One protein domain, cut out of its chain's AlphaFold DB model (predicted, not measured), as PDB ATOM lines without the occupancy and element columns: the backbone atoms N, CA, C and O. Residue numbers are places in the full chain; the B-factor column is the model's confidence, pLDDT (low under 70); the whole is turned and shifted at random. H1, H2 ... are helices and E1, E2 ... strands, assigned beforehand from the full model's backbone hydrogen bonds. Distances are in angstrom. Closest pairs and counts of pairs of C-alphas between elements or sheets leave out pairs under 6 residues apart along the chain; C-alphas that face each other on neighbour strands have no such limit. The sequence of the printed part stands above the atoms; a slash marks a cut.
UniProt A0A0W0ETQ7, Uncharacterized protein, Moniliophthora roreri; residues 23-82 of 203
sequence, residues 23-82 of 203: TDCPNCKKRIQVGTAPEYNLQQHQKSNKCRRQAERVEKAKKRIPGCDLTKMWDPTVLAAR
ATOM      1  N   THR A  23     239.181 189.357 197.959       87.75
ATOM      2  CA  THR A  23     239.398 190.794 198.184       87.75
ATOM      3  C   THR A  23     240.398 190.995 199.312       87.75
ATOM      4  O   THR A  23     240.432 190.222 200.274       87.75
ATOM      5  N   ASP A  24     241.163 192.078 199.250       87.75
ATOM      6  CA  ASP A  24     242.014 192.486 200.360       87.75
ATOM      7  C   ASP A  24     241.227 193.249 201.423       87.75
ATOM      8  O   ASP A  24     240.452 194.165 201.143       87.75
ATOM      9  N   CYS A  25     241.449 192.892 202.685       88.06
ATOM     10  CA  CYS A  25     240.854 193.601 203.805       88.06
ATOM     11  C   CYS A  25     241.510 194.976 203.988       88.06
ATOM     12  O   CYS A  25     242.720 195.038 204.233       88.06
ATOM     13  N   PRO A  26     240.749 196.083 204.019       85.62
ATOM     14  CA  PRO A  26     241.332 197.408 204.218       85.62
ATOM     15  C   PRO A  26     241.996 197.563 205.596       85.62
ATOM     16  O   PRO A  26     243.016 198.248 205.697       85.62
ATOM     17  N   ASN A  27     241.468 196.882 206.622       87.06
ATOM     18  CA  ASN A  27     241.917 197.002 208.012       87.06
ATOM     19  C   ASN A  27     243.169 196.169 208.293       87.06
ATOM     20  O   ASN A  27     244.146 196.663 208.846       87.06
ATOM     21  N   CYS A  28     243.133 194.886 207.932       84.88
ATOM     22  CA  CYS A  28     244.175 193.935 208.310       84.88
ATOM     23  C   CYS A  28     245.110 193.542 207.158       84.88
ATOM     24  O   CYS A  28     246.046 192.778 207.392       84.88
ATOM     25  N   LYS A  29     244.857 194.044 205.938       84.94
ATOM     26  CA  LYS A  29     245.626 193.781 204.706       84.94
ATOM     27  C   LYS A  29     245.760 192.300 204.331       84.94
ATOM     28  O   LYS A  29     246.635 191.940 203.558       84.94
ATOM     29  N   LYS A  30     244.897 191.429 204.870       86.44
ATOM     30  CA  LYS A  30     244.822 190.021 204.463       86.44
ATOM     31  C   LYS A  30     243.904 189.856 203.260       86.44
ATOM     32  O   LYS A  30     242.831 190.458 203.238       86.44
ATOM     33  N   ARG A  31     244.291 188.960 202.352       88.50
ATOM     34  CA  ARG A  31     243.456 188.476 201.252       88.50
ATOM     35  C   ARG A  31     242.389 187.523 201.794       88.50
ATOM     36  O   ARG A  31     242.706 186.585 202.526       88.50
ATOM     37  N   ILE A  32     241.123 187.786 201.485       89.25
ATOM     38  CA  ILE A  32     239.959 187.057 202.003       89.25
ATOM     39  C   ILE A  32     239.151 186.525 200.833       89.25
ATOM     40  O   ILE A  32     238.863 187.267 199.900       89.25
ATOM     41  N   GLN A  33     238.736 185.265 200.911       88.62
ATOM     42  CA  GLN A  33     237.768 184.709 199.978       88.62
ATOM     43  C   GLN A  33     236.372 185.210 200.338       88.62
ATOM     44  O   GLN A  33     235.899 184.989 201.455       88.62
ATOM     45  N   VAL A  34     235.719 185.895 199.407       85.00
ATOM     46  CA  VAL A  34     234.428 186.541 199.661       85.00
ATOM     47  C   VAL A  34     233.307 186.035 198.755       85.00
ATOM     48  O   VAL A  34     232.135 186.192 199.101       85.00
ATOM     49  N   GLY A  35     233.646 185.327 197.674       80.38
ATOM     50  CA  GLY A  35     232.700 184.548 196.877       80.38
ATOM     51  C   GLY A  35     231.528 185.378 196.346       80.38
ATOM     52  O   GLY A  35     231.705 186.498 195.878       80.38
ATOM     53  N   THR A  36     230.319 184.824 196.426       79.19
ATOM     54  CA  THR A  36     229.099 185.398 195.829       79.19
ATOM     55  C   THR A  36     228.464 186.532 196.639       79.19
ATOM     56  O   THR A  36     227.597 187.229 196.119       79.19
ATOM     57  N   ALA A  37     228.876 186.735 197.896       83.50
ATOM     58  CA  ALA A  37     228.336 187.764 198.788       83.50
ATOM     59  C   ALA A  37     229.467 188.615 199.392       83.50
ATOM     60  O   ALA A  37     229.748 188.521 200.596       83.50
ATOM     61  N   PRO A  38     230.145 189.435 198.568       82.81
ATOM     62  CA  PRO A  38     231.416 190.024 198.947       82.81
ATOM     63  C   PRO A  38     231.339 190.966 200.148       82.81
ATOM     64  O   PRO A  38     232.167 190.899 201.056       82.81
ATOM     65  N   GLU A  39     230.290 191.785 200.199       85.31
ATOM     66  CA  GLU A  39     230.054 192.749 201.276       85.31
ATOM     67  C   GLU A  39     229.788 192.072 202.616       85.31
ATOM     68  O   GLU A  39     230.402 192.416 203.628       85.31
ATOM     69  N   TYR A  40     228.904 191.074 202.625       86.00
ATOM     70  CA  TYR A  40     228.559 190.347 203.839       86.00
ATOM     71  C   TYR A  40     229.779 189.613 204.404       86.00
ATOM     72  O   TYR A  40     230.074 189.720 205.595       86.00
ATOM     73  N   ASN A  41     230.525 188.916 203.546       87.44
ATOM     74  CA  ASN A  41     231.682 188.131 203.964       87.44
ATOM     75  C   ASN A  41     232.847 189.014 204.425       87.44
ATOM     76  O   ASN A  41     233.477 188.715 205.445       87.44
ATOM     77  N   LEU A  42     233.086 190.151 203.759       88.06
ATOM     78  CA  LEU A  42     234.063 191.129 204.230       88.06
ATOM     79  C   LEU A  42     233.644 191.719 205.585       88.06
ATOM     80  O   LEU A  42     234.472 191.818 206.491       88.06
ATOM     81  N   GLN A  43     232.365 192.059 205.766       88.56
ATOM     82  CA  GLN A  43     231.877 192.604 207.032       88.56
ATOM     83  C   GLN A  43     231.978 191.580 208.176       88.56
ATOM     84  O   GLN A  43     232.356 191.935 209.295       88.56
ATOM     85  N   GLN A  44     231.681 190.305 207.909       90.50
ATOM     86  CA  GLN A  44     231.872 189.216 208.873       90.50
ATOM     87  C   GLN A  44     233.344 189.064 209.259       90.50
ATOM     88  O   GLN A  44     233.674 188.995 210.446       90.50
ATOM     89  N   HIS A  45     234.249 189.097 208.278       90.62
ATOM     90  CA  HIS A  45     235.680 189.085 208.553       90.62
ATOM     91  C   HIS A  45     236.096 190.267 209.436       90.62
ATOM     92  O   HIS A  45     236.806 190.070 210.425       90.62
ATOM     93  N   GLN A  46     235.645 191.483 209.119       88.62
ATOM     94  CA  GLN A  46     235.994 192.697 209.863       88.62
ATOM     95  C   GLN A  46     235.526 192.661 211.324       88.62
ATOM     96  O   GLN A  46     236.216 193.187 212.194       88.62
ATOM     97  N   LYS A  47     234.401 191.995 211.610       92.00
ATOM     98  CA  LYS A  47     233.896 191.776 212.978       92.00
ATOM     99  C   LYS A  47     234.692 190.724 213.758       92.00
ATOM    100  O   LYS A  47     234.545 190.625 214.975       92.00
ATOM    101  N   SER A  48     235.538 189.934 213.096       90.62
ATOM    102  CA  SER A  48     236.315 188.891 213.764       90.62
ATOM    103  C   SER A  48     237.437 189.469 214.638       90.62
ATOM    104  O   SER A  48     238.168 190.384 214.246       90.62
ATOM    105  N   ASN A  49     237.666 188.846 215.800       91.00
ATOM    106  CA  ASN A  49     238.808 189.171 216.664       91.00
ATOM    107  C   ASN A  49     240.156 189.011 215.936       91.00
ATOM    108  O   ASN A  49     241.109 189.730 216.236       91.00
ATOM    109  N   LYS A  50     240.231 188.096 214.956       88.81
ATOM    110  CA  LYS A  50     241.420 187.889 214.118       88.81
ATOM    111  C   LYS A  50     241.727 189.124 213.268       88.81
ATOM    112  O   LYS A  50     242.876 189.559 213.240       88.81
ATOM    113  N   CYS A  51     240.716 189.708 212.619       88.94
ATOM    114  CA  CYS A  51     240.885 190.944 211.855       88.94
ATOM    115  C   CYS A  51     241.322 192.095 212.763       88.94
ATOM    116  O   CYS A  51     242.261 192.808 212.420       88.94
ATOM    117  N   ARG A  52     240.691 192.243 213.935       90.81
ATOM    118  CA  ARG A  52     241.018 193.314 214.888       90.81
ATOM    119  C   ARG A  52     242.474 193.252 215.357       90.81
ATOM    120  O   ARG A  52     243.203 194.222 215.191       90.81
ATOM    121  N   ARG A  53     242.924 192.094 215.854       88.38
ATOM    122  CA  ARG A  53     244.314 191.904 216.315       88.38
ATOM    123  C   ARG A  53     245.330 192.144 215.199       88.38
ATOM    124  O   ARG A  53     246.380 192.733 215.427       88.38
ATOM    125  N   GLN A  54     245.027 191.697 213.981       86.75
ATOM    126  CA  GLN A  54     245.915 191.932 212.845       86.75
ATOM    127  C   GLN A  54     245.959 193.416 212.458       86.75
ATOM    128  O   GLN A  54     247.038 193.923 212.174       86.75
ATOM    129  N   ALA A  55     244.826 194.121 212.481       88.38
ATOM    130  CA  ALA A  55     244.788 195.560 212.228       88.38
ATOM    131  C   ALA A  55     245.624 196.337 213.262       88.38
ATOM    132  O   ALA A  55     246.414 197.197 212.886       88.38
ATOM    133  N   GLU A  56     245.545 195.971 214.544       87.75
ATOM    134  CA  GLU A  56     246.390 196.548 215.602       87.75
ATOM    135  C   GLU A  56     247.886 196.313 215.342       87.75
ATOM    136  O   GLU A  56     248.693 197.231 215.496       87.75
ATOM    137  N   ARG A  57     248.269 195.107 214.896       85.31
ATOM    138  CA  ARG A  57     249.658 194.799 214.506       85.31
ATOM    139  C   ARG A  57     250.113 195.640 213.316       85.31
ATOM    140  O   ARG A  57     251.215 196.180 213.354       85.31
ATOM    141  N   VAL A  58     249.270 195.777 212.294       80.56
ATOM    142  CA  VAL A  58     249.549 196.597 211.105       80.56
ATOM    143  C   VAL A  58     249.738 198.065 211.493       80.56
ATOM    144  O   VAL A  58     250.715 198.684 211.081       80.56
ATOM    145  N   GLU A  59     248.870 198.619 212.338       82.06
ATOM    146  CA  GLU A  59     249.005 199.995 212.830       82.06
ATOM    147  C   GLU A  59     250.255 200.186 213.703       82.06
ATOM    148  O   GLU A  59     250.969 201.181 213.568       82.06
ATOM    149  N   LYS A  60     250.581 199.214 214.563       81.31
ATOM    150  CA  LYS A  60     251.817 199.232 215.360       81.31
ATOM    151  C   LYS A  60     253.065 199.176 214.474       81.31
ATOM    152  O   LYS A  60     254.035 199.871 214.765       81.31
ATOM    153  N   ALA A  61     253.036 198.395 213.394       73.62
ATOM    154  CA  ALA A  61     254.125 198.313 212.424       73.62
ATOM    155  C   ALA A  61     254.310 199.634 211.661       73.62
ATOM    156  O   ALA A  61     255.429 200.132 211.584       73.62
ATOM    157  N   LYS A  62     253.219 200.264 211.200       69.44
ATOM    158  CA  LYS A  62     253.269 201.588 210.549       69.44
ATOM    159  C   LYS A  62     253.899 202.656 211.442       69.44
ATOM    160  O   LYS A  62     254.683 203.466 210.970       69.44
ATOM    161  N   LYS A  63     253.586 202.648 212.743       71.81
ATOM    162  CA  LYS A  63     254.159 203.602 213.711       71.81
ATOM    163  C   LYS A  63     255.648 203.380 213.976       71.81
ATOM    164  O   LYS A  63     256.336 204.326 214.340       71.81
ATOM    165  N   ARG A  64     256.138 202.145 213.833       59.75
ATOM    166  CA  ARG A  64     257.548 201.796 214.061       59.75
ATOM    167  C   ARG A  64     258.455 202.136 212.880       59.75
ATOM    168  O   ARG A  64     259.655 202.235 213.086       59.75
ATOM    169  N   ILE A  65     257.901 202.340 211.684       54.53
ATOM    170  CA  ILE A  65     258.677 202.685 210.490       54.53
ATOM    171  C   ILE A  65     258.094 203.954 209.852       54.53
ATOM    172  O   ILE A  65     257.268 203.866 208.939       54.53
ATOM    173  N   PRO A  66     258.490 205.154 210.314       46.91
ATOM    174  CA  PRO A  66     258.111 206.382 209.638       46.91
ATOM    175  C   PRO A  66     258.829 206.427 208.280       46.91
ATOM    176  O   PRO A  66     260.040 206.605 208.224       46.91
ATOM    177  N   GLY A  67     258.087 206.242 207.185       53.19
ATOM    178  CA  GLY A  67     258.583 206.479 205.821       53.19
ATOM    179  C   GLY A  67     258.803 205.255 204.924       53.19
ATOM    180  O   GLY A  67     259.105 205.449 203.749       53.19
ATOM    181  N   CYS A  68     258.602 204.016 205.393       48.03
ATOM    182  CA  CYS A  68     258.606 202.860 204.484       48.03
ATOM    183  C   CYS A  68     257.228 202.649 203.866       48.03
ATOM    184  O   CYS A  68     256.347 202.009 204.441       48.03
ATOM    185  N   ASP A  69     257.071 203.144 202.646       47.22
ATOM    186  CA  ASP A  69     256.018 202.688 201.753       47.22
ATOM    187  C   ASP A  69     256.346 201.258 201.282       47.22
ATOM    188  O   ASP A  69     257.038 201.045 200.285       47.22
ATOM    189  N   LEU A  70     255.885 200.263 202.049       50.91
ATOM    190  CA  LEU A  70     256.103 198.834 201.782       50.91
ATOM    191  C   LEU A  70     255.597 198.398 200.396       50.91
ATOM    192  O   LEU A  70     256.006 197.341 199.920       50.91
ATOM    193  N   THR A  71     254.754 199.196 199.732       49.56
ATOM    194  CA  THR A  71     254.280 198.902 198.371       49.56
ATOM    195  C   THR A  71     255.405 198.937 197.333       49.56
ATOM    196  O   THR A  71     255.351 198.186 196.364       49.56
ATOM    197  N   LYS A  72     256.477 199.707 197.565       47.06
ATOM    198  CA  LYS A  72     257.631 199.783 196.651       47.06
ATOM    199  C   LYS A  72     258.584 198.593 196.754       47.06
ATOM    200  O   LYS A  72     259.347 198.342 195.830       47.06
ATOM    201  N   MET A  73     258.554 197.850 197.860       43.66
ATOM    202  CA  MET A  73     259.440 196.692 198.054       43.66
ATOM    203  C   MET A  73     259.006 195.470 197.233       43.66
ATOM    204  O   MET A  73     259.793 194.552 197.027       43.66
ATOM    205  N   TRP A  74     257.757 195.480 196.766       44.34
ATOM    206  CA  TRP A  74     257.148 194.430 195.951       44.34
ATOM    207  C   TRP A  74     257.052 194.829 194.473       44.34
ATOM    208  O   TRP A  74     256.429 194.115 193.691       44.34
ATOM    209  N   ASP A  75     257.662 195.955 194.080       38.50
ATOM    210  CA  ASP A  75     257.754 196.370 192.682       38.50
ATOM    211  C   ASP A  75     258.629 195.356 191.910       38.50
ATOM    212  O   ASP A  75     259.818 195.199 192.229       38.50
ATOM    213  N   PRO A  76     258.081 194.652 190.899       47.72
ATOM    214  CA  PRO A  76     258.806 193.640 190.128       47.72
ATOM    215  C   PRO A  76     260.095 194.176 189.498       47.72
ATOM    216  O   PRO A  76     261.044 193.425 189.276       47.72
ATOM    217  N   THR A  77     260.153 195.485 189.247       44.75
ATOM    218  CA  THR A  77     261.300 196.169 188.643       44.75
ATOM    219  C   THR A  77     262.513 196.197 189.581       44.75
ATOM    220  O   THR A  77     263.651 196.045 189.136       44.75
ATOM    221  N   VAL A  78     262.283 196.320 190.894       45.19
ATOM    222  CA  VAL A  78     263.341 196.280 191.920       45.19
ATOM    223  C   VAL A  78     263.812 194.841 192.166       45.19
ATOM    224  O   VAL A  78     264.997 194.606 192.405       45.19
ATOM    225  N   LEU A  79     262.911 193.860 192.029       42.25
ATOM    226  CA  LEU A  79     263.237 192.429 192.073       42.25
ATOM    227  C   LEU A  79     264.073 191.979 190.860       42.25
ATOM    228  O   LEU A  79     265.024 191.213 191.023       42.25
ATOM    229  N   ALA A  80     263.784 192.501 189.666       41.88
ATOM    230  CA  ALA A  80     264.547 192.211 188.449       41.88
ATOM    231  C   ALA A  80     265.962 192.826 188.457       41.88
ATOM    232  O   ALA A  80     266.888 192.269 187.877       41.88
ATOM    233  N   ALA A  81     266.175 193.946 189.157       44.03
ATOM    234  CA  ALA A  81     267.504 194.552 189.284       44.03
ATOM    235  C   ALA A  81     268.433 193.802 190.264       44.03
ATOM    236  O   ALA A  81     269.645 194.008 190.244       44.03
ATOM    237  N   ARG A  82     267.887 192.923 191.117       43.62
ATOM    238  CA  ARG A  82     268.648 192.089 192.067       43.62
ATOM    239  C   ARG A  82     268.906 190.667 191.566       43.62
ATOM    240  O   ARG A  82     269.413 189.835 192.316       43.62
TER     241      ARG A  82
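Overview. This is residues 23 to 82 of the 203 residues of an uncharacterized protein of Moniliophthora roreri (UniProt A0A0W0ETQ7). The model is a loose arch: H1 and the long H2 make a corner, with the looped stretch of residues 23 to 33, which ends in strand E1, folded back inside it. From the last residues of H2 an arm sticks out with the short helices H3 and H4: residues 63 to 69, of which 63 to 64 belong to H2, and residues 71 to 82 stand free. The printed part has 60 residues with one named strand and four named helices, in the order E1, H1, H2, H3, H4, and is mostly helix. It is loose, with a radius of gyration of the C-alphas of 14.7 A, and only just flat, spanning 41 by 28 by 13 A.

Along the chain. E1 is residues 31 to 33, beginning at C-alpha 31 (243.456, 188.476, 201.252). H1 is residues 38 to 47, 14.4 A long, and H2 is residues 49 to 64, 22.7 A long. H3 is residues 70 to 74. H4 is residues 76 to 81 and ends at C-alpha 81 (267.504, 194.552, 189.284).

Arrangement. E1 pairs with no named strand, but residues 23 to 24 pair with its residues 31 to 32, antiparallel. The closest C-alphas of E1 and H1, those of Ile 32 and Leu 42, are 7.5 A apart. H1 and H2 are close but not clearly touching, about perpendicular at 76 degrees, with His 45 and Cys 51 the closest C-alphas at 6.4 A. H2 and H3 are apart, and H3 and H4 meet only through their link. Every O i to N i+4 pair is within hydrogen-bond range in H1, H2 and H4; in H3 it is 0 of 1, with 1 of 2 O i to N i+3 pairs within range.

Size, cuts and confidence. The farthest C-alphas, those of Tyr 40 and Arg 82, are 41.8 A apart. The printed part has no cut, and the four links are tight. Mean pLDDT of the printed part is 73.4; residue 62 and residues 64 to 82 are under 70.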